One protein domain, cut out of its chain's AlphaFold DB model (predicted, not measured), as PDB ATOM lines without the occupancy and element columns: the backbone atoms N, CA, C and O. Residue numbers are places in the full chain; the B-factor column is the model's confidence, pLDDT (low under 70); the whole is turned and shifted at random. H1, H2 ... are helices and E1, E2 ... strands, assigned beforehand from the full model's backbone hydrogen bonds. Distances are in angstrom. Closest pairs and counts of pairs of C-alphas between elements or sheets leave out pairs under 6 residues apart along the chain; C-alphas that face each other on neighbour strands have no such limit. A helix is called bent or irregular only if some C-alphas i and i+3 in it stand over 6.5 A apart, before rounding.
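Overview. This is residues 226 to 240 and 254 to 393 of the 557 residues of a protein of Euplotes crassus (UniProt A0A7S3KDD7). A strongly curled sheet of six antiparallel strands bends round into a small, nearly closed barrel, with the short helix H3 across one end. The longest helix, H2, lies away from this barrel toward one end of the longest axis, and the long stretch 338 to 357 folds back from it to E7; near E7 a small sheet, E1 beside E4, leads out into H1. The printed part has 155 residues, with three named helices and eight named strands in the order E1 H1 E2 E3 E4 E5 E6 H2 E7 H3 E8. The larger sheet has the order E6 E5 E8 E2 E3 E7, and the class is mixed, helices and strands. The whole is compact, with a radius of gyration of the C-alphas of 16.5 A and spans of 51 by 42 by 29 A.

Along the chain. E1, residues 231 to 233, begins at C-alpha 231 at (180.518, 51.740, 155.779). H1 is residues 235 to 240; it is neither bent nor irregular, but only just: C-alphas 236 and 239 are 6.1 A apart. After the cut come E2, residues 260 to 272, 29.5 A from first to last C-alpha, and E3, residues 275 to 281, 19.2 A. E4 is residues 285 to 288, E5 residues 300 to 305, 16.2 A, and E6 residues 311 to 315, 13.5 A. H2, residues 325 to 337, is 18.4 A long and begins at C-alpha 325 at (188.076, 52.991, 136.838). E7 is residues 358 to 364, 18.5 A, and H3 residues 373 to 379, 10.0 A. E8, residues 385 to 392, is 20.0 A long and ends at C-alpha 392 at (192.392, 46.887, 158.569).

Arrangement. The six strands form a folded sheet, one sheet bent back on itself into two leaves: E6, E5 and E8 face E3 and E7, with E2 as the hinge. E2 bends by 73 degrees at residue 263; its pairing is staggered, with E8 over residues 260 to 264 and with E3 over residues 264 to 272. Between E2 and E8, N 263 and O 386 are 2.8 A apart, within hydrogen-bond range. E2 and E3 are a hairpin, antiparallel at 148 degrees, with N 266 and O 279 at 2.8 A. E3 and E7 are antiparallel at 156 degrees, with N 280 and O 359 at 2.7 A. E5 and E8 are antiparallel at 159 degrees, with N 302 and O 389 at 2.8 A. E5 and E6 are a hairpin, with N 301 and O 314 at 2.8 A. The edge strands E6 and E7 have their closest C-alphas, those of Tyr 314 and Leu 361, 7.3 A apart. H3 is on the sheet at a height over the sheet of 7.2 A, over none of its strands, but only just: 2 of its C-alphas fall on E3. The closest C-alphas of H3 and E2 are those of Leu 377 and Val 265, 7.1 A. E1 and E4 are antiparallel, with N 286 and O 232 at 2.8 A. Residues 287 to 288 of E4 also pair, antiparallel, with residues 355 to 356. H1 and H2 are not on the larger sheet. In H2 and H3 every O i to N i+4 pair is within hydrogen-bond range; in H1 0 of 2 are, and 1 of 3 O i to N i+3 pairs.

Size, cuts and confidence. The two C-alphas farthest apart, those of Gln 307 and Gly 338, are 51.6 A from each other. Residues 241 to 253 are not printed, and C-alphas 240 and 254 are 14.4 A apart across this cut. The links E4 to E5 and H2 to E7 are long. The mean pLDDT of the printed part is 86.7; residues 237 to 240, 254 to 259 and 344 to 351 are under 70.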
ATOM      1  N   GLU A 226     188.578  57.839 158.828       84.44
ATOM      2  CA  GLU A 226     188.165  57.360 157.518       84.44
ATOM      3  C   GLU A 226     187.813  55.876 157.539       84.44
ATOM      4  O   GLU A 226     186.884  55.473 156.840       84.44
ATOM      5  N   ASN A 227     188.447  55.072 158.403       83.69
ATOM      6  CA  ASN A 227     188.052  53.673 158.581       83.69
ATOM      7  C   ASN A 227     186.597  53.557 159.049       83.69
ATOM      8  O   ASN A 227     185.877  52.667 158.602       83.69
ATOM      9  N   GLY A 228     186.153  54.459 159.933       82.75
ATOM     10  CA  GLY A 228     184.755  54.517 160.360       82.75
ATOM     11  C   GLY A 228     183.820  54.914 159.218       82.75
ATOM     12  O   GLY A 228     182.669  54.506 159.204       82.75
ATOM     13  N   MET A 229     184.320  55.647 158.225       85.06
ATOM     14  CA  MET A 229     183.549  56.096 157.065       85.06
ATOM     15  C   MET A 229     183.499  55.074 155.925       85.06
ATOM     16  O   MET A 229     182.896  55.359 154.897       85.06
ATOM     17  N   ALA A 230     184.122  53.901 156.059       89.00
ATOM     18  CA  ALA A 230     184.098  52.897 154.999       89.00
ATOM     19  C   ALA A 230     182.694  52.320 154.764       89.00
ATOM     20  O   ALA A 230     182.355  51.964 153.636       89.00
ATOM     21  N   PHE A 231     181.874  52.271 155.816       90.50
ATOM     22  CA  PHE A 231     180.518  51.740 155.779       90.50
ATOM     23  C   PHE A 231     179.528  52.713 156.419       90.50
ATOM     24  O   PHE A 231     179.778  53.270 157.488       90.50
ATOM     25  N   ARG A 232     178.352  52.861 155.808       89.62
ATOM     26  CA  ARG A 232     177.210  53.575 156.401       89.62
ATOM     27  C   ARG A 232     175.940  52.752 156.276       89.62
ATOM     28  O   ARG A 232     175.854  51.903 155.393       89.62
ATOM     29  N   LYS A 233     174.932  53.017 157.110       87.81
ATOM     30  CA  LYS A 233     173.606  52.402 156.938       87.81
ATOM     31  C   LYS A 233     172.968  52.823 155.608       87.81
ATOM     32  O   LYS A 233     173.003  53.998 155.256       87.81
ATOM     33  N   SER A 234     172.354  51.874 154.902       84.94
ATOM     34  CA  SER A 234     171.541  52.158 153.713       84.94
ATOM     35  C   SER A 234     170.284  52.954 154.089       84.94
ATOM     36  O   SER A 234     169.642  52.662 155.103       84.94
ATOM     37  N   GLN A 235     169.929  53.946 153.263       75.88
ATOM     38  CA  GLN A 235     168.776  54.833 153.476       75.88
ATOM     39  C   GLN A 235     167.440  54.079 153.537       75.88
ATOM     40  O   GLN A 235     166.551  54.492 154.278       75.88
ATOM     41  N   GLU A 236     167.315  52.948 152.835       72.62
ATOM     42  CA  GLU A 236     166.080  52.152 152.775       72.62
ATOM     43  C   GLU A 236     165.642  51.634 154.163       72.62
ATOM     44  O   GLU A 236     164.452  51.491 154.431       72.62
ATOM     45  N   ASN A 237     166.586  51.441 155.095       61.19
ATOM     46  CA  ASN A 237     166.275  51.037 156.474       61.19
ATOM     47  C   ASN A 237     166.012  52.219 157.418       61.19
ATOM     48  O   ASN A 237     165.494  52.038 158.516       61.19
ATOM     49  N   VAL A 238     166.376  53.442 157.023       63.56
ATOM     50  CA  VAL A 238     166.180  54.626 157.870       63.56
ATOM     51  C   VAL A 238     164.697  55.002 157.924       63.56
ATOM     52  O   VAL A 238     164.231  55.530 158.930       63.56
ATOM     53  N   GLU A 239     163.922  54.717 156.876       61.75
ATOM     54  CA  GLU A 239     162.486  55.027 156.854       61.75
ATOM     55  C   GLU A 239     161.641  54.079 157.710       61.75
ATOM     56  O   GLU A 239     160.641  54.512 158.284       61.75
ATOM     57  N   THR A 240     162.063  52.825 157.881       60.19
ATOM     58  CA  THR A 240     161.384  51.850 158.748       60.19
ATOM     59  C   THR A 240     161.667  52.082 160.239       60.19
ATOM     60  O   THR A 240     160.754  51.934 161.059       60.19
ATOM     61  N   PRO A 254     174.333  57.418 161.567       49.59
ATOM     62  CA  PRO A 254     174.686  56.208 162.289       49.59
ATOM     63  C   PRO A 254     175.810  55.497 161.536       49.59
ATOM     64  O   PRO A 254     175.577  54.623 160.698       49.59
ATOM     65  N   THR A 255     177.038  55.908 161.820       54.09
ATOM     66  CA  THR A 255     178.250  55.229 161.392       54.09
ATOM     67  C   THR A 255     178.273  53.869 162.075       54.09
ATOM     68  O   THR A 255     178.238  53.775 163.305       54.09
ATOM     69  N   ILE A 256     178.268  52.793 161.288       56.47
ATOM     70  CA  ILE A 256     178.405  51.447 161.839       56.47
ATOM     71  C   ILE A 256     179.880  51.275 162.190       56.47
ATOM     72  O   ILE A 256     180.713  51.031 161.326       56.47
ATOM     73  N   TYR A 257     180.206  51.403 163.476       53.91
ATOM     74  CA  TYR A 257     181.551  51.123 163.991       53.91
ATOM     75  C   TYR A 257     181.873  49.623 164.034       53.91
ATOM     76  O   TYR A 257     182.993  49.240 164.387       53.91
ATOM     77  N   GLU A 258     180.911  48.758 163.698       59.22
ATOM     78  CA  GLU A 258     181.186  47.339 163.540       59.22
ATOM     79  C   GLU A 258     182.052  47.143 162.302       59.22
ATOM     80  O   GLU A 258     181.589  47.102 161.167       59.22
ATOM     81  N   SER A 259     183.345  46.972 162.561       63.78
ATOM     82  CA  SER A 259     184.358  46.639 161.562       63.78
ATOM     83  C   SER A 259     184.116  45.304 160.862       63.78
ATOM     84  O   SER A 259     185.029  44.820 160.208       63.78
ATOM     85  N   SER A 260     182.981  44.626 161.066       75.31
ATOM     86  CA  SER A 260     182.715  43.320 160.479       75.31
ATOM     87  C   SER A 260     181.236  43.053 160.238       75.31
ATOM     88  O   SER A 260     180.425  43.180 161.150       75.31
ATOM     89  N   MET A 261     180.892  42.620 159.026       84.94
ATOM     90  CA  MET A 261     179.506  42.370 158.619       84.94
ATOM     91  C   MET A 261     179.388  41.136 157.724       84.94
ATOM     92  O   MET A 261     180.377  40.635 157.184       84.94
ATOM     93  N   ILE A 262     178.161  40.629 157.577       87.81
ATOM     94  CA  ILE A 262     177.864  39.489 156.707       87.81
ATOM     95  C   ILE A 262     177.408  40.002 155.341       87.81
ATOM     96  O   ILE A 262     176.403  40.704 155.238       87.81
ATOM     97  N   PHE A 263     178.114  39.589 154.297       91.44
ATOM     98  CA  PHE A 263     177.814  39.912 152.907       91.44
ATOM     99  C   PHE A 263     177.530  38.650 152.097       91.44
ATOM    100  O   PHE A 263     177.983  37.557 152.445       91.44
ATOM    101  N   ALA A 264     176.807  38.819 150.993       92.62
ATOM    102  CA  ALA A 264     176.659  37.811 149.951       92.62
ATOM    103  C   ALA A 264     177.282  38.322 148.647       92.62
ATOM    104  O   ALA A 264     177.333  39.531 148.408       92.62
ATOM    105  N   VAL A 265     177.744  37.405 147.798       93.75
ATOM    106  CA  VAL A 265     178.199  37.763 146.449       93.75
ATOM    107  C   VAL A 265     176.977  38.124 145.607       93.75
ATOM    108  O   VAL A 265     176.007  37.370 145.534       93.75
ATOM    109  N   THR A 266     177.010  39.304 145.000       92.56
ATOM    110  CA  THR A 266     175.892  39.875 144.231       92.56
ATOM    111  C   THR A 266     176.223  40.028 142.755       92.56
ATOM    112  O   THR A 266     175.352  39.801 141.914       92.56
ATOM    113  N   THR A 267     177.469  40.377 142.431       93.75
ATOM    114  CA  THR A 267     177.923  40.586 141.053       93.75
ATOM    115  C   THR A 267     179.306  40.000 140.840       93.75
ATOM    116  O   THR A 267     180.165  40.111 141.711       93.75
ATOM    117  N   GLU A 268     179.530  39.452 139.652       94.44
ATOM    118  CA  GLU A 268     180.820  38.945 139.192       94.44
ATOM    119  C   GLU A 268     181.005  39.410 137.748       94.44
ATOM    120  O   GLU A 268     180.180  39.098 136.886       94.44
ATOM    121  N   VAL A 269     182.048  40.195 137.490       95.69
ATOM    122  CA  VAL A 269     182.363  40.705 136.150       95.69
ATOM    123  C   VAL A 269     183.827  40.417 135.861       95.69
ATOM    124  O   VAL A 269     184.702  40.867 136.596       95.69
ATOM    125  N   GLU A 270     184.113  39.655 134.811       96.06
ATOM    126  CA  GLU A 270     185.495  39.406 134.397       96.06
ATOM    127  C   GLU A 270     186.104  40.693 133.821       96.06
ATOM    128  O   GLU A 270     185.557  41.293 132.899       96.06
ATOM    129  N   HIS A 271     187.224  41.136 134.395       95.25
ATOM    130  CA  HIS A 271     187.961  42.321 133.958       95.25
ATOM    131  C   HIS A 271     188.974  41.972 132.864       95.25
ATOM    132  O   HIS A 271     188.998  42.584 131.802       95.25
ATOM    133  N   ILE A 272     189.804  40.969 133.147       95.75
ATOM    134  CA  ILE A 272     190.766  40.343 132.234       95.75
ATOM    135  C   ILE A 272     190.782  38.838 132.541       95.75
ATOM    136  O   ILE A 272     190.283  38.454 133.603       95.75
ATOM    137  N   PRO A 273     191.368  37.975 131.689       95.00
ATOM    138  CA  PRO A 273     191.333  36.533 131.901       95.00
ATOM    139  C   PRO A 273     191.737  36.116 133.322       95.00
ATOM    140  O   PRO A 273     192.874  36.329 133.755       95.00
ATOM    141  N   ASN A 274     190.813  35.467 134.033       94.44
ATOM    142  CA  ASN A 274     190.958  35.025 135.425       94.44
ATOM    143  C   ASN A 274     191.060  36.140 136.482       94.44
ATOM    144  O   ASN A 274     191.482  35.858 137.602       94.44
ATOM    145  N   VAL A 275     190.707  37.388 136.188       96.50
ATOM    146  CA  VAL A 275     190.626  38.467 137.183       96.50
ATOM    147  C   VAL A 275     189.232  39.068 137.127       96.50
ATOM    148  O   VAL A 275     188.794  39.536 136.082       96.50
ATOM    149  N   PHE A 276     188.542  39.064 138.261       96.94
ATOM    150  CA  PHE A 276     187.128  39.402 138.361       96.94
ATOM    151  C   PHE A 276     186.910  40.560 139.327       96.94
ATOM    152  O   PHE A 276     187.526  40.604 140.390       96.94
ATOM    153  N   HIS A 277     185.982  41.444 138.987       97.25
ATOM    154  CA  HIS A 277     185.318  42.340 139.927       97.25
ATOM    155  C   HIS A 277     184.224  41.555 140.642       97.25
ATOM    156  O   HIS A 277     183.260  41.110 140.012       97.25
ATOM    157  N   VAL A 278     184.386  41.350 141.945       96.75
ATOM    158  CA  VAL A 278     183.441  40.616 142.791       96.75
ATOM    159  C   VAL A 278     182.776  41.596 143.748       96.75
ATOM    160  O   VAL A 278     183.431  42.183 144.606       96.75
ATOM    161  N   GLY A 279     181.465  41.769 143.589       96.38
ATOM    162  CA  GLY A 279     180.639  42.666 144.389       96.38
ATOM    163  C   GLY A 279     179.976  41.944 145.557       96.38
ATOM    164  O   GLY A 279     179.193  41.013 145.360       96.38
ATOM    165  N   PHE A 280     180.234  42.410 146.770       95.75
ATOM    166  CA  PHE A 280     179.675  41.921 148.022       95.75
ATOM    167  C   PHE A 280     178.593  42.878 148.510       95.75
ATOM    168  O   PHE A 280     178.889  43.984 148.950       95.75
ATOM    169  N   GLY A 281     177.335  42.452 148.446       93.94
ATOM    170  CA  GLY A 281     176.197  43.265 148.868       93.94
ATOM    171  C   GLY A 281     175.627  42.805 150.204       93.94
ATOM    172  O   GLY A 281     175.633  41.614 150.537       93.94
ATOM    173  N   ASN A 282     175.086  43.754 150.959       91.06
ATOM    174  CA  ASN A 282     174.132  43.480 152.025       91.06
ATOM    175  C   ASN A 282     173.038  44.567 151.989       91.06
ATOM    176  O   ASN A 282     173.247  45.650 151.458       91.06
ATOM    177  N   ARG A 283     171.847  44.289 152.531       88.44
ATOM    178  CA  ARG A 283     170.728  45.258 152.496       88.44
ATOM    179  C   ARG A 283     170.868  46.401 153.502       88.44
ATOM    180  O   ARG A 283     170.036  47.301 153.534       88.44
ATOM    181  N   GLN A 284     171.840  46.316 154.400       88.69
ATOM    182  CA  GLN A 284     171.941  47.183 155.566       88.69
ATOM    183  C   GLN A 284     172.950  48.301 155.380       88.69
ATOM    184  O   GLN A 284     172.831  49.313 156.069       88.69
ATOM    185  N   THR A 285     173.900  48.160 154.457       90.12
ATOM    186  CA  THR A 285     175.035  49.066 154.348       90.12
ATOM    187  C   THR A 285     175.359  49.470 152.934       90.12
ATOM    188  O   THR A 285     175.278  48.664 152.016       90.12
ATOM    189  N   GLN A 286     175.835  50.700 152.823       92.56
ATOM    190  CA  GLN A 286     176.551  51.197 151.666       92.56
ATOM    191  C   GLN A 286     178.034  51.308 152.003       92.56
ATOM    192  O   GLN A 286     178.410  51.478 153.167       92.56
ATOM    193  N   VAL A 287     178.857  51.220 150.972       92.81
ATOM    194  CA  VAL A 287     180.312  51.173 151.036       92.81
ATOM    195  C   VAL A 287     180.863  52.385 150.312       92.81
ATOM    196  O   VAL A 287     180.382  52.748 149.237       92.81
ATOM    197  N   LYS A 288     181.858  53.035 150.909       92.25
ATOM    198  CA  LYS A 288     182.495  54.197 150.296       92.25
ATOM    199  C   LYS A 288     183.358  53.741 149.116       92.25
ATOM    200  O   LYS A 288     184.265  52.931 149.291       92.25
ATOM    201  N   MET A 289     183.083  54.263 147.921       91.12
ATOM    202  CA  MET A 289     183.821  53.929 146.692       91.12
ATOM    203  C   MET A 289     185.149  54.671 146.573       91.12
ATOM    204  O   MET A 289     185.930  54.373 145.680       91.12
ATOM    205  N   PHE A 290     185.395  55.669 147.420       88.62
ATOM    206  CA  PHE A 290     186.576  56.516 147.339       88.62
ATOM    207  C   PHE A 290     186.956  57.067 148.716       88.62
ATOM    208  O   PHE A 290     186.088  57.454 149.499       88.62
ATOM    209  N   PHE A 291     188.254  57.141 149.000       89.94
ATOM    210  CA  PHE A 291     188.777  57.752 150.218       89.94
ATOM    211  C   PHE A 291     189.733  58.890 149.840       89.94
ATOM    212  O   PHE A 291     190.678  58.624 149.097       89.94
ATOM    213  N   PRO A 292     189.497  60.129 150.309       87.94
ATOM    214  CA  PRO A 292     190.449  61.217 150.117       87.94
ATOM    215  C   PRO A 292     191.697  61.016 150.991       87.94
ATOM    216  O   PRO A 292     191.633  60.348 152.026       87.94
ATOM    217  N   GLY A 293     192.808  61.638 150.588       91.12
ATOM    218  CA  GLY A 293     194.065  61.630 151.347       91.12
ATOM    219  C   GLY A 293     194.824  60.300 151.284       91.12
ATOM    220  O   GLY A 293     194.507  59.413 150.484       91.12
ATOM    221  N   THR A 294     195.855  60.159 152.123       93.50
ATOM    222  CA  THR A 294     196.734  58.976 152.094       93.50
ATOM    223  C   THR A 294     196.424  57.928 153.161       93.50
ATOM    224  O   THR A 294     196.866  56.781 153.044       93.50
ATOM    225  N   GLU A 295     195.616  58.268 154.170       92.19
ATOM    226  CA  GLU A 295     195.415  57.436 155.367       92.19
ATOM    227  C   GLU A 295     194.838  56.042 155.066       92.19
ATOM    228  O   GLU A 295     195.063  55.089 155.821       92.19
ATOM    229  N   MET A 296     194.107  55.911 153.954       93.81
ATOM    230  CA  MET A 296     193.446  54.676 153.526       93.81
ATOM    231  C   MET A 296     194.274  53.814 152.565       93.81
ATOM    232  O   MET A 296     193.924  52.655 152.321       93.81
ATOM    233  N   LEU A 297     195.381  54.342 152.044       95.12
ATOM    234  CA  LEU A 297     196.193  53.672 151.034       95.12
ATOM    235  C   LEU A 297     196.907  52.443 151.614       95.12
ATOM    236  O   LEU A 297     197.489  52.486 152.699       95.12
ATOM    237  N   GLY A 298     196.857  51.324 150.886       93.88
ATOM    238  CA  GLY A 298     197.484  50.059 151.290       93.88
ATOM    239  C   GLY A 298     196.732  49.275 152.377       93.88
ATOM    240  O   GLY A 298     197.200  48.221 152.815       93.88
ATOM    241  N   ARG A 299     195.565  49.750 152.827       94.75
ATOM    242  CA  ARG A 299     194.697  49.008 153.757       94.75
ATOM    243  C   ARG A 299     193.966  47.873 153.056       94.75
ATOM    244  O   ARG A 299     193.854  47.839 151.835       94.75
ATOM    245  N   HIS A 300     193.444  46.926 153.823       95.00
ATOM    246  CA  HIS A 300     192.764  45.760 153.262       95.00
ATOM    247  C   HIS A 300     191.500  45.389 154.034       95.00
ATOM    248  O   HIS A 300     191.317  45.759 155.195       95.00
ATOM    249  N   TYR A 301     190.654  44.600 153.384       95.31
ATOM    250  CA  TYR A 301     189.587  43.837 154.006       95.31
ATOM    251  C   TYR A 301     190.034  42.397 154.248       95.31
ATOM    252  O   TYR A 301     190.810  41.821 153.484       95.31
ATOM    253  N   VAL A 302     189.499  41.790 155.298       93.25
ATOM    254  CA  VAL A 302     189.619  40.366 155.587       93.25
ATOM    255  C   VAL A 302     188.290  39.697 155.282       93.25
ATOM    256  O   VAL A 302     187.281  39.993 155.912       93.25
ATOM    257  N   ILE A 303     188.282  38.772 154.329       94.12
ATOM    258  CA  ILE A 303     187.102  37.995 153.956       94.12
ATOM    259  C   ILE A 303     187.227  36.601 154.548       94.12
ATOM    260  O   ILE A 303     188.145  35.848 154.219       94.12
ATOM    261  N   ASN A 304     186.261  36.234 155.380       91.75
ATOM    262  CA  ASN A 304     186.146  34.919 155.980       91.75
ATOM    263  C   ASN A 304     184.890  34.203 155.468       91.75
ATOM    264  O   ASN A 304     183.759  34.627 155.703       91.75
ATOM    265  N   SER A 305     185.095  33.091 154.769       91.00
ATOM    266  CA  SER A 305     184.017  32.203 154.334       91.00
ATOM    267  C   SER A 305     183.362  31.523 155.535       91.00
ATOM    268  O   SER A 305     184.030  30.811 156.284       91.00
ATOM    269  N   LEU A 306     182.044  31.663 155.705       86.62
ATOM    270  CA  LEU A 306     181.342  31.003 156.811       86.62
ATOM    271  C   LEU A 306     181.238  29.478 156.620       86.62
ATOM    272  O   LEU A 306     181.195  28.736 157.603       86.62
ATOM    273  N   GLN A 307     181.260  29.006 155.371       85.56
ATOM    274  CA  GLN A 307     181.162  27.598 154.979       85.56
ATOM    275  C   GLN A 307     182.477  26.857 155.237       85.56
ATOM    276  O   GLN A 307     182.522  25.869 155.968       85.56
ATOM    277  N   ASN A 308     183.563  27.357 154.644       83.81
ATOM    278  CA  ASN A 308     184.860  26.675 154.618       83.81
ATOM    279  C   ASN A 308     185.829  27.224 155.672       83.81
ATOM    280  O   ASN A 308     186.893  26.646 155.930       83.81
ATOM    281  N   GLN A 309     185.453  28.332 156.321       82.62
ATOM    282  CA  GLN A 309     186.238  29.010 157.350       82.62
ATOM    283  C   GLN A 309     187.606  29.472 156.834       82.62
ATOM    284  O   GLN A 309     188.587  29.534 157.575       82.62
ATOM    285  N   ILE A 310     187.693  29.711 155.531       87.25
ATOM    286  CA  ILE A 310     188.897  30.210 154.885       87.25
ATOM    287  C   ILE A 310     188.863  31.720 154.998       87.25
ATOM    288  O   ILE A 310     187.891  32.347 154.590       87.25
ATOM    289  N   CYS A 311     189.946  32.268 155.529       90.25
ATOM    290  CA  CYS A 311     190.159  33.691 155.688       90.25
ATOM    291  C   CYS A 311     191.214  34.157 154.674       90.25
ATOM    292  O   CYS A 311     192.236  33.480 154.505       90.25
ATOM    293  N   ARG A 312     190.957  35.256 153.963       92.44
ATOM    294  CA  ARG A 312     191.875  35.871 152.992       92.44
ATOM    295  C   ARG A 312     191.825  37.389 153.079       92.44
ATOM    296  O   ARG A 312     190.798  37.955 153.432       92.44
ATOM    297  N   TYR A 313     192.947  38.004 152.743       93.31
ATOM    298  CA  TYR A 313     193.155  39.442 152.769       93.31
ATOM    299  C   TYR A 313     192.995  39.968 151.343       93.31
ATOM    300  O   TYR A 313     193.476  39.346 150.399       93.31
ATOM    301  N   TYR A 314     192.290  41.081 151.189       95.12
ATOM    302  CA  TYR A 314     192.059  41.731 149.905       95.12
ATOM    303  C   TYR A 314     192.245  43.230 150.075       95.12
ATOM    304  O   TYR A 314     191.522  43.855 150.849       95.12
ATOM    305  N   THR A 315     193.225  43.804 149.385       95.38
ATOM    306  CA  THR A 315     193.484  45.245 149.461       95.38
ATOM    307  C   THR A 315     192.304  46.044 148.925       95.38
ATOM    308  O   THR A 315     191.649  45.647 147.960       95.38
ATOM    309  N   ILE A 316     192.049  47.174 149.578       94.94
ATOM    310  CA  ILE A 316     191.179  48.228 149.069       94.94
ATOM    311  C   ILE A 316     191.775  48.731 147.756       94.94
ATOM    312  O   ILE A 316     192.953  49.069 147.695       94.94
ATOM    313  N   CYS A 317     190.974  48.692 146.697       95.88
ATOM    314  CA  CYS A 317     191.408  49.018 145.346       95.88
ATOM    315  C   CYS A 317     190.294  49.796 144.643       95.88
ATOM    316  O   CYS A 317     189.731  49.370 143.633       95.88
ATOM    317  N   ASN A 318     189.920  50.915 145.250       95.31
ATOM    318  CA  ASN A 318     188.808  51.756 144.831       95.31
ATOM    319  C   ASN A 318     189.007  52.346 143.428       95.31
ATOM    320  O   ASN A 318     188.046  52.485 142.674       95.31
ATOM    321  N   ALA A 319     190.249  52.610 143.028       96.00
ATOM    322  CA  ALA A 319     190.596  53.050 141.684       96.00
ATOM    323  C   ALA A 319     190.242  52.015 140.612       96.00
ATOM    324  O   ALA A 319     190.007  52.388 139.466       96.00
ATOM    325  N   MET A 320     190.160  50.733 140.983       97.00
ATOM    326  CA  MET A 320     189.720  49.662 140.094       97.00
ATOM    327  C   MET A 320     188.211  49.405 140.146       97.00
ATOM    328  O   MET A 320     187.729  48.578 139.378       97.00
ATOM    329  N   HIS A 321     187.453  50.088 141.006       95.75
ATOM    330  CA  HIS A 321     186.005  49.917 141.087       95.75
ATOM    331  C   HIS A 321     185.354  50.173 139.717       95.75
ATOM    332  O   HIS A 321     185.669  51.155 139.046       95.75
ATOM    333  N   THR A 322     184.408  49.335 139.303       94.31
ATOM    334  CA  THR A 322     183.780  49.337 137.967       94.31
ATOM    335  C   THR A 322     183.147  50.671 137.572       94.31
ATOM    336  O   THR A 322     183.112  50.999 136.391       94.31
ATOM    337  N   LYS A 323     182.686  51.464 138.547       91.38
ATOM    338  CA  LYS A 323     182.169  52.833 138.332       91.38
ATOM    339  C   LYS A 323     183.242  53.930 138.329       91.38
ATOM    340  O   LYS A 323     182.978  55.019 137.832       91.38
ATOM    341  N   VAL A 324     184.413  53.672 138.912       91.81
ATOM    342  CA  VAL A 324     185.483  54.662 139.142       91.81
ATOM    343  C   VAL A 324     186.595  54.518 138.099       91.81
ATOM    344  O   VAL A 324     187.044  55.509 137.533       91.81
ATOM    345  N   PHE A 325     187.002  53.287 137.785       94.19
ATOM    346  CA  PHE A 325     188.076  52.991 136.838       94.19
ATOM    347  C   PHE A 325     187.876  53.641 135.453       94.19
ATOM    348  O   PHE A 325     188.813  54.285 134.975       94.19
ATOM    349  N   PRO A 326     186.681  53.589 134.822       91.75
ATOM    350  CA  PRO A 326     186.456  54.265 133.541       91.75
ATOM    351  C   PRO A 326     186.602  55.790 133.621       91.75
ATOM    352  O   PRO A 326     187.039  56.412 132.656       91.75
ATOM    353  N   GLN A 327     186.295  56.399 134.774       89.38
ATOM    354  CA  GLN A 327     186.431  57.846 134.963       89.38
ATOM    355  C   GLN A 327     187.896  58.268 134.978       89.38
ATOM    356  O   GLN A 327     188.241  59.279 134.369       89.38
ATOM    357  N   TYR A 328     188.764  57.474 135.612       93.44
ATOM    358  CA  TYR A 328     190.202  57.710 135.535       93.44
ATOM    359  C   TYR A 328     190.704  57.622 134.100       93.44
ATOM    360  O   TYR A 328     191.380  58.542 133.657       93.44
ATOM    361  N   LEU A 329     190.341  56.572 133.356       94.62
ATOM    362  CA  LEU A 329     190.783  56.427 131.966       94.62
ATOM    363  C   LEU A 329     190.269  57.563 131.067       94.62
ATOM    364  O   LEU A 329     191.028  58.090 130.258       94.62
ATOM    365  N   SER A 330     189.010  57.983 131.234       91.56
ATOM    366  CA  SER A 330     188.443  59.126 130.504       91.56
ATOM    367  C   SER A 330     189.176  60.427 130.842       91.56
ATOM    368  O   SER A 330     189.607  61.152 129.945       91.56
ATOM    369  N   CYS A 331     189.410  60.692 132.132       92.06
ATOM    370  CA  CYS A 331     190.151  61.868 132.580       92.06
ATOM    371  C   CYS A 331     191.589  61.870 132.060       92.06
ATOM    372  O   CYS A 331     192.070  62.895 131.584       92.06
ATOM    373  N   PHE A 332     192.284  60.738 132.148       95.31
ATOM    374  CA  PHE A 332     193.666  60.617 131.708       95.31
ATOM    375  C   PHE A 332     193.783  60.845 130.207       95.31
ATOM    376  O   PHE A 332     194.648  61.595 129.762       95.31
ATOM    377  N   LYS A 333     192.863  60.268 129.430       95.31
ATOM    378  CA  LYS A 333     192.761  60.516 127.997       95.31
ATOM    379  C   LYS A 333     192.503  61.995 127.689       95.31
ATOM    380  O   LYS A 333     193.224  62.552 126.867       95.31
ATOM    381  N   GLY A 334     191.556  62.631 128.386       93.88
ATOM    382  CA  GLY A 334     191.269  64.067 128.265       93.88
ATOM    383  C   GLY A 334     192.504  64.930 128.513       93.88
ATOM    384  O   GLY A 334     192.891  65.726 127.658       93.88
ATOM    385  N   VAL A 335     193.214  64.669 129.618       95.06
ATOM    386  CA  VAL A 335     194.477  65.345 129.950       95.06
ATOM    387  C   VAL A 335     195.516  65.123 128.865       95.06
ATOM    388  O   VAL A 335     196.143  66.085 128.445       95.06
ATOM    389  N   LEU A 336     195.725  63.894 128.387       96.31
ATOM    390  CA  LEU A 336     196.755  63.585 127.389       96.31
ATOM    391  C   LEU A 336     196.456  64.229 126.028       96.31
ATOM    392  O   LEU A 336     197.351  64.836 125.434       96.31
ATOM    393  N   GLU A 337     195.204  64.174 125.577       96.06
ATOM    394  CA  GLU A 337     194.752  64.683 124.275       96.06
ATOM    395  C   GLU A 337     194.425  66.188 124.286       96.06
ATOM    396  O   GLU A 337     194.375  66.806 123.222       96.06
ATOM    397  N   GLY A 338     194.240  66.796 125.464       92.75
ATOM    398  CA  GLY A 338     193.720  68.159 125.605       92.75
ATOM    399  C   GLY A 338     192.241  68.273 125.214       92.75
ATOM    400  O   GLY A 338     191.829  69.307 124.685       92.75
ATOM    401  N   SER A 339     191.472  67.197 125.396       90.06
ATOM    402  CA  SER A 339     190.047  67.106 125.068       90.06
ATOM    403  C   SER A 339     189.178  67.245 126.320       90.06
ATOM    404  O   SER A 339     189.625  66.963 127.427       90.06
ATOM    405  N   GLU A 340     187.928  67.690 126.157       83.88
ATOM    406  CA  GLU A 340     186.984  67.751 127.280       83.88
ATOM    407  C   GLU A 340     186.767  66.354 127.887       83.88
ATOM    408  O   GLU A 340     186.643  65.361 127.167       83.88
ATOM    409  N   ILE A 341     186.692  66.275 129.220       77.31
ATOM    410  CA  ILE A 341     186.445  65.011 129.923       77.31
ATOM    411  C   ILE A 341     185.004  64.564 129.679       77.31
ATOM    412  O   ILE A 341     184.056  65.185 130.166       77.31
ATOM    413  N   GLU A 342     184.837  63.414 129.029       73.88
ATOM    414  CA  GLU A 342     183.559  62.709 129.003       73.88
ATOM    415  C   GLU A 342     183.290  62.100 130.387       73.88
ATOM    416  O   GLU A 342     183.828  61.051 130.755       73.88
ATOM    417  N   ARG A 343     182.469  62.784 131.192       70.44
ATOM    418  CA  ARG A 343     181.996  62.262 132.478       70.44
ATOM    419  C   ARG A 343     180.779  61.379 132.232       70.44
ATOM    420  O   ARG A 343     179.679  61.871 132.019       70.44
ATOM    421  N   GLU A 344     180.983  60.067 132.274       65.94
ATOM    422  CA  GLU A 344     179.920  59.086 132.018       65.94
ATOM    423  C   GLU A 344     178.855  59.039 133.139       65.94
ATOM    424  O   GLU A 344     177.743  58.564 132.924       65.94
ATOM    425  N   TYR A 345     179.162  59.565 134.334       64.25
ATOM    426  CA  TYR A 345     178.282  59.492 135.504       64.25
ATOM    427  C   TYR A 345     177.985  60.866 136.123       64.25
ATOM    428  O   TYR A 345     178.827  61.449 136.805       64.25
ATOM    429  N   ASP A 346     176.726  61.310 136.010       59.31
ATOM    430  CA  ASP A 346     176.168  62.487 136.708       59.31
ATOM    431  C   ASP A 346     176.178  62.358 138.250       59.31
ATOM    432  O   ASP A 346     175.920  63.327 138.969       59.31
ATOM    433  N   SER A 347     176.431  61.154 138.782       52.28
ATOM    434  CA  SER A 347     176.311  60.840 140.210       52.28
ATOM    435  C   SER A 347     177.495  61.285 141.071       52.28
ATOM    436  O   SER A 347     177.345  61.357 142.285       52.28
ATOM    437  N   PHE A 348     178.653  61.608 140.490       59.88
ATOM    438  CA  PHE A 348     179.823  62.076 141.248       59.88
ATOM    439  C   PHE A 348     179.898  63.601 141.237       59.88
ATOM    440  O   PHE A 348     180.844  64.197 140.726       59.88
ATOM    441  N   LYS A 349     178.870  64.255 141.786       64.31
ATOM    442  CA  LYS A 349     178.919  65.712 141.980       64.31
ATOM    443  C   LYS A 349     180.005  66.101 142.980       64.31
ATOM    444  O   LYS A 349     180.637  67.137 142.801       64.31
ATOM    445  N   THR A 350     180.227  65.265 143.996       66.12
ATOM    446  CA  THR A 350     181.294  65.418 144.989       66.12
ATOM    447  C   THR A 350     181.859  64.056 145.408       66.12
ATOM    448  O   THR A 350     181.203  63.025 145.247       66.12
ATOM    449  N   ILE A 351     183.075  64.050 145.968       66.38
ATOM    450  CA  ILE A 351     183.695  62.866 146.594       66.38
ATOM    451  C   ILE A 351     182.809  62.284 147.701       66.38
ATOM    452  O   ILE A 351     182.715  61.065 147.855       66.38
ATOM    453  N   ASP A 352     182.164  63.147 148.483       72.56
ATOM    454  CA  ASP A 352     181.419  62.734 149.673       72.56
ATOM    455  C   ASP A 352     180.154  61.929 149.335       72.56
ATOM    456  O   ASP A 352     179.666  61.147 150.160       72.56
ATOM    457  N   ASP A 353     179.688  62.034 148.088       73.94
ATOM    458  CA  ASP A 353     178.528  61.319 147.558       73.94
ATOM    459  C   ASP A 353     178.870  59.932 146.978       73.94
ATOM    460  O   ASP A 353     177.966  59.161 146.646       73.94
ATOM    461  N   ALA A 354     180.155  59.566 146.895       86.19
ATOM    462  CA  ALA A 354     180.632  58.342 146.250       86.19
ATOM    463  C   ALA A 354     180.388  57.068 147.088       86.19
ATOM    464  O   ALA A 354     181.313  56.490 147.665       86.19
ATOM    465  N   TRP A 355     179.140  56.596 147.125       90.88
ATOM    466  CA  TRP A 355     178.727  55.376 147.829       90.88
ATOM    467  C   TRP A 355     178.126  54.330 146.889       90.88
ATOM    468  O   TRP A 355     177.389  54.669 145.963       90.88
ATOM    469  N   ASP A 356     178.408  53.057 147.155       92.81
ATOM    470  CA  ASP A 356     177.801  51.916 146.464       92.81
ATOM    471  C   ASP A 356     177.088  50.995 147.462       92.81
ATOM    472  O   ASP A 356     177.449  50.923 148.634       92.81
ATOM    473  N   ASP A 357     176.092  50.250 147.000       93.81
ATOM    474  CA  ASP A 357     175.379  49.251 147.806       93.81
ATOM    475  C   ASP A 357     176.175  47.937 147.936       93.81
ATOM    476  O   ASP A 357     175.777  47.009 148.648       93.81
ATOM    477  N   LYS A 358     177.310  47.843 147.235       94.75
ATOM    478  CA  LYS A 358     178.219  46.700 147.253       94.75
ATOM    479  C   LYS A 358     179.656  47.124 147.553       94.75
ATOM    480  O   LYS A 358     180.145  48.124 147.045       94.75
ATOM    481  N   LEU A 359     180.359  46.305 148.328       95.75
ATOM    482  CA  LEU A 359     181.816  46.330 148.395       95.75
ATOM    483  C   LEU A 359     182.345  45.578 147.175       95.75
ATOM    484  O   LEU A 359     182.130  44.374 147.070       95.75
ATOM    485  N   GLU A 360     183.036  46.249 146.265       96.75
ATOM    486  CA  GLU A 360     183.638  45.592 145.106       96.75
ATOM    487  C   GLU A 360     185.131  45.345 145.312       96.75
ATOM    488  O   GLU A 360     185.864  46.228 145.751       96.75
ATOM    489  N   LEU A 361     185.580  44.129 145.001       96.88
ATOM    490  CA  LEU A 361     186.974  43.717 145.119       96.88
ATOM    491  C   LEU A 361     187.461  43.091 143.817       96.88
ATOM    492  O   LEU A 361     186.745  42.316 143.184       96.88
ATOM    493  N   VAL A 362     188.715  43.366 143.462       97.06
ATOM    494  CA  VAL A 362     189.372  42.760 142.298       97.06
ATOM    495  C   VAL A 362     190.085  41.481 142.723       97.06
ATOM    496  O   VAL A 362     191.023  41.501 143.521       97.06
ATOM    497  N   ILE A 363     189.639  40.343 142.196       95.81
ATOM    498  CA  ILE A 363     190.042  39.017 142.663       95.81
ATOM    499  C   ILE A 363     190.557  38.177 141.500       95.81
ATOM    500  O   ILE A 363     189.852  37.926 140.525       95.81
ATOM    501  N   LYS A 364     191.782  37.659 141.639       94.88
ATOM    502  CA  LYS A 364     192.326  36.664 140.712       94.88
ATOM    503  C   LYS A 364     191.804  35.265 141.025       94.88
ATOM    504  O   LYS A 364     191.972  34.753 142.134       94.88
ATOM    505  N   TYR A 365     191.227  34.619 140.026       93.81
ATOM    506  CA  TYR A 365     190.825  33.226 140.069       93.81
ATOM    507  C   TYR A 365     192.014  32.292 139.828       93.81
ATOM    508  O   TYR A 365     192.852  32.512 138.955       93.81
ATOM    509  N   TYR A 366     192.073  31.219 140.617       90.81
ATOM    510  CA  TYR A 366     193.107  30.194 140.527       90.81
ATOM    511  C   TYR A 366     192.436  28.830 140.393       90.81
ATOM    512  O   TYR A 366     192.110  28.195 141.396       90.81
ATOM    513  N   GLU A 367     192.257  28.367 139.157       89.00
ATOM    514  CA  GLU A 367     191.536  27.127 138.838       89.00
ATOM    515  C   GLU A 367     192.085  25.893 139.579       89.00
ATOM    516  O   GLU A 367     191.336  25.029 140.037       89.00
ATOM    517  N   GLN A 368     193.403  25.843 139.786       88.06
ATOM    518  CA  GLN A 368     194.081  24.737 140.471       88.06
ATOM    519  C   GLN A 368     193.806  24.686 141.988       88.06
ATOM    520  O   GLN A 368     194.119  23.691 142.651       88.06
ATOM    521  N   SER A 369     193.226  25.740 142.567       85.06
ATOM    522  CA  SER A 369     192.955  25.819 144.000       85.06
ATOM    523  C   SER A 369     191.731  24.982 144.369       85.06
ATOM    524  O   SER A 369     190.590  25.406 144.201       85.06
ATOM    525  N   LYS A 370     191.947  23.771 144.898       82.25
ATOM    526  CA  LYS A 370     190.849  22.840 145.232       82.25
ATOM    527  C   LYS A 370     189.837  23.430 146.218       82.25
ATOM    528  O   LYS A 370     188.643  23.246 146.010       82.25
ATOM    529  N   ASN A 371     190.339  24.153 147.219       82.25
ATOM    530  CA  ASN A 371     189.582  24.721 148.336       82.25
ATOM    531  C   ASN A 371     189.936  26.207 148.523       82.25
ATOM    532  O   ASN A 371     190.197  26.633 149.640       82.25
ATOM    533  N   GLY A 372     190.088  26.984 147.450       86.31
ATOM    534  CA  GLY A 372     190.370  28.420 147.559       86.31
ATOM    535  C   GLY A 372     189.105  29.231 147.817       86.31
ATOM    536  O   GLY A 372     188.053  28.892 147.280       86.31
ATOM    537  N   ILE A 373     189.209  30.342 148.556       88.94
ATOM    538  CA  ILE A 373     188.082  31.283 148.675       88.94
ATOM    539  C   ILE A 373     187.662  31.805 147.293       88.94
ATOM    540  O   ILE A 373     186.484  31.946 147.033       88.94
ATOM    541  N   THR A 374     188.608  31.998 146.370       90.50
ATOM    542  CA  THR A 374     188.342  32.501 145.014       90.50
ATOM    543  C   THR A 374     187.501  31.534 144.192       90.50
ATOM    544  O   THR A 374     186.644  31.953 143.428       90.50
ATOM    545  N   LYS A 375     187.688  30.228 144.400       90.38
ATOM    546  CA  LYS A 375     186.832  29.199 143.814       90.38
ATOM    547  C   LYS A 375     185.440  29.218 144.422       90.38
ATOM    548  O   LYS A 375     184.466  29.093 143.696       90.38
ATOM    549  N   GLN A 376     185.348  29.420 145.733       89.56
ATOM    550  CA  GLN A 376     184.055  29.588 146.379       89.56
ATOM    551  C   GLN A 376     183.319  30.835 145.881       89.56
ATOM    552  O   GLN A 376     182.128  30.764 145.622       89.56
ATOM    553  N   LEU A 377     184.028  31.943 145.684       88.94
ATOM    554  CA  LEU A 377     183.437  33.188 145.205       88.94
ATOM    555  C   LEU A 377     182.873  33.086 143.784       88.94
ATOM    556  O   LEU A 377     181.916  33.787 143.509       88.94
ATOM    557  N   LEU A 378     183.437  32.232 142.920       86.44
ATOM    558  CA  LEU A 378     183.079  32.173 141.491       86.44
ATOM    559  C   LEU A 378     182.328  30.900 141.063       86.44
ATOM    560  O   LEU A 378     181.836  30.818 139.943       86.44
ATOM    561  N   GLN A 379     182.293  29.855 141.897       84.62
ATOM    562  CA  GLN A 379     181.676  28.567 141.535       84.62
ATOM    563  C   GLN A 379     180.534  28.125 142.453       84.62
ATOM    564  O   GLN A 379     179.885  27.120 142.152       84.62
ATOM    565  N   HIS A 380     180.300  28.796 143.584       71.62
ATOM    566  CA  HIS A 380     179.305  28.350 144.561       71.62
ATOM    567  C   HIS A 380     177.988  29.130 144.514       71.62
ATOM    568  O   HIS A 380     177.803  30.085 143.766       71.62
ATOM    569  N   ASN A 381     177.017  28.603 145.260       77.44
ATOM    570  CA  ASN A 381     175.650  29.095 145.318       77.44
ATOM    571  C   ASN A 381     175.641  30.565 145.771       77.44
ATOM    572  O   ASN A 381     176.336  30.916 146.722       77.44
ATOM    573  N   ARG A 382     174.800  31.405 145.155       78.38
ATOM    574  CA  ARG A 382     174.625  32.827 145.527       78.38
ATOM    575  C   ARG A 382     174.176  33.034 146.980       78.38
ATOM    576  O   ARG A 382     174.165  34.152 147.479       78.38
ATOM    577  N   GLU A 383     173.788  31.958 147.656       83.25
ATOM    578  CA  GLU A 383     173.472  31.936 149.083       83.25
ATOM    579  C   GLU A 383     174.707  31.926 149.993       83.25
ATOM    580  O   GLU A 383     174.558  32.013 151.217       83.25
ATOM    581  N   ASP A 384     175.916  31.814 149.433       88.62
ATOM    582  CA  ASP A 384     177.135  31.861 150.219       88.62
ATOM    583  C   ASP A 384     177.296  33.209 150.929       88.62
ATOM    584  O   ASP A 384     176.975  34.279 150.412       88.62
ATOM    585  N   ARG A 385     177.780  33.134 152.170       91.06
ATOM    586  CA  ARG A 385     177.836  34.258 153.098       91.06
ATOM    587  C   ARG A 385     179.252  34.395 153.608       91.06
ATOM    588  O   ARG A 385     179.863  33.424 154.061       91.06
ATOM    589  N   PHE A 386     179.737  35.621 153.573       93.00
ATOM    590  CA  PHE A 386     181.096  35.967 153.932       93.00
ATOM    591  C   PHE A 386     181.054  36.966 155.068       93.00
ATOM    592  O   PHE A 386     180.300  37.932 155.031       93.00
ATOM    593  N   PHE A 387     181.864  36.716 156.083       91.56
ATOM    594  CA  PHE A 387     182.139  37.695 157.112       91.56
ATOM    595  C   PHE A 387     183.298  38.556 156.620       91.56
ATOM    596  O   PHE A 387     184.399  38.038 156.432       91.56
ATOM    597  N   ILE A 388     183.034  39.830 156.344       92.88
ATOM    598  CA  ILE A 388     184.039  40.767 155.843       92.88
ATOM    599  C   ILE A 388     184.376  41.738 156.955       92.88
ATOM    600  O   ILE A 388     183.474  42.396 157.471       92.88
ATOM    601  N   SER A 389     185.661  41.820 157.290       90.69
ATOM    602  CA  SER A 389     186.201  42.721 158.296       90.69
ATOM    603  C   SER A 389     187.091  43.793 157.672       90.69
ATOM    604  O   SER A 389     187.876  43.492 156.777       90.69
ATOM    605  N   GLY A 390     187.018  45.027 158.162       90.31
ATOM    606  CA  GLY A 390     187.933  46.112 157.813       90.31
ATOM    607  C   GLY A 390     187.254  47.458 157.604       90.31
ATOM    608  O   GLY A 390     186.094  47.604 157.979       90.31
ATOM    609  N   PRO A 391     187.972  48.443 157.042       93.31
ATOM    610  CA  PRO A 391     189.394  48.413 156.671       93.31
ATOM    611  C   PRO A 391     190.334  48.086 157.845       93.31
ATOM    612  O   PRO A 391     190.098  48.506 158.981       93.31
ATOM    613  N   LEU A 392     191.388  47.313 157.585       91.44
ATOM    614  CA  LEU A 392     192.392  46.887 158.569       91.44
ATOM    615  C   LEU A 392     193.805  47.313 158.139       91.44
ATOM    616  O   LEU A 392     193.999  47.768 157.009       91.44
ATOM    617  N   SER A 393     194.775  47.086 159.032       89.38
ATOM    618  CA  SER A 393     196.212  47.374 158.889       89.38
ATOM    619  C   SER A 393     196.610  48.818 159.212       89.38
ATOM    620  O   SER A 393     195.800  49.626 159.662       89.38
TER     621      SER A 393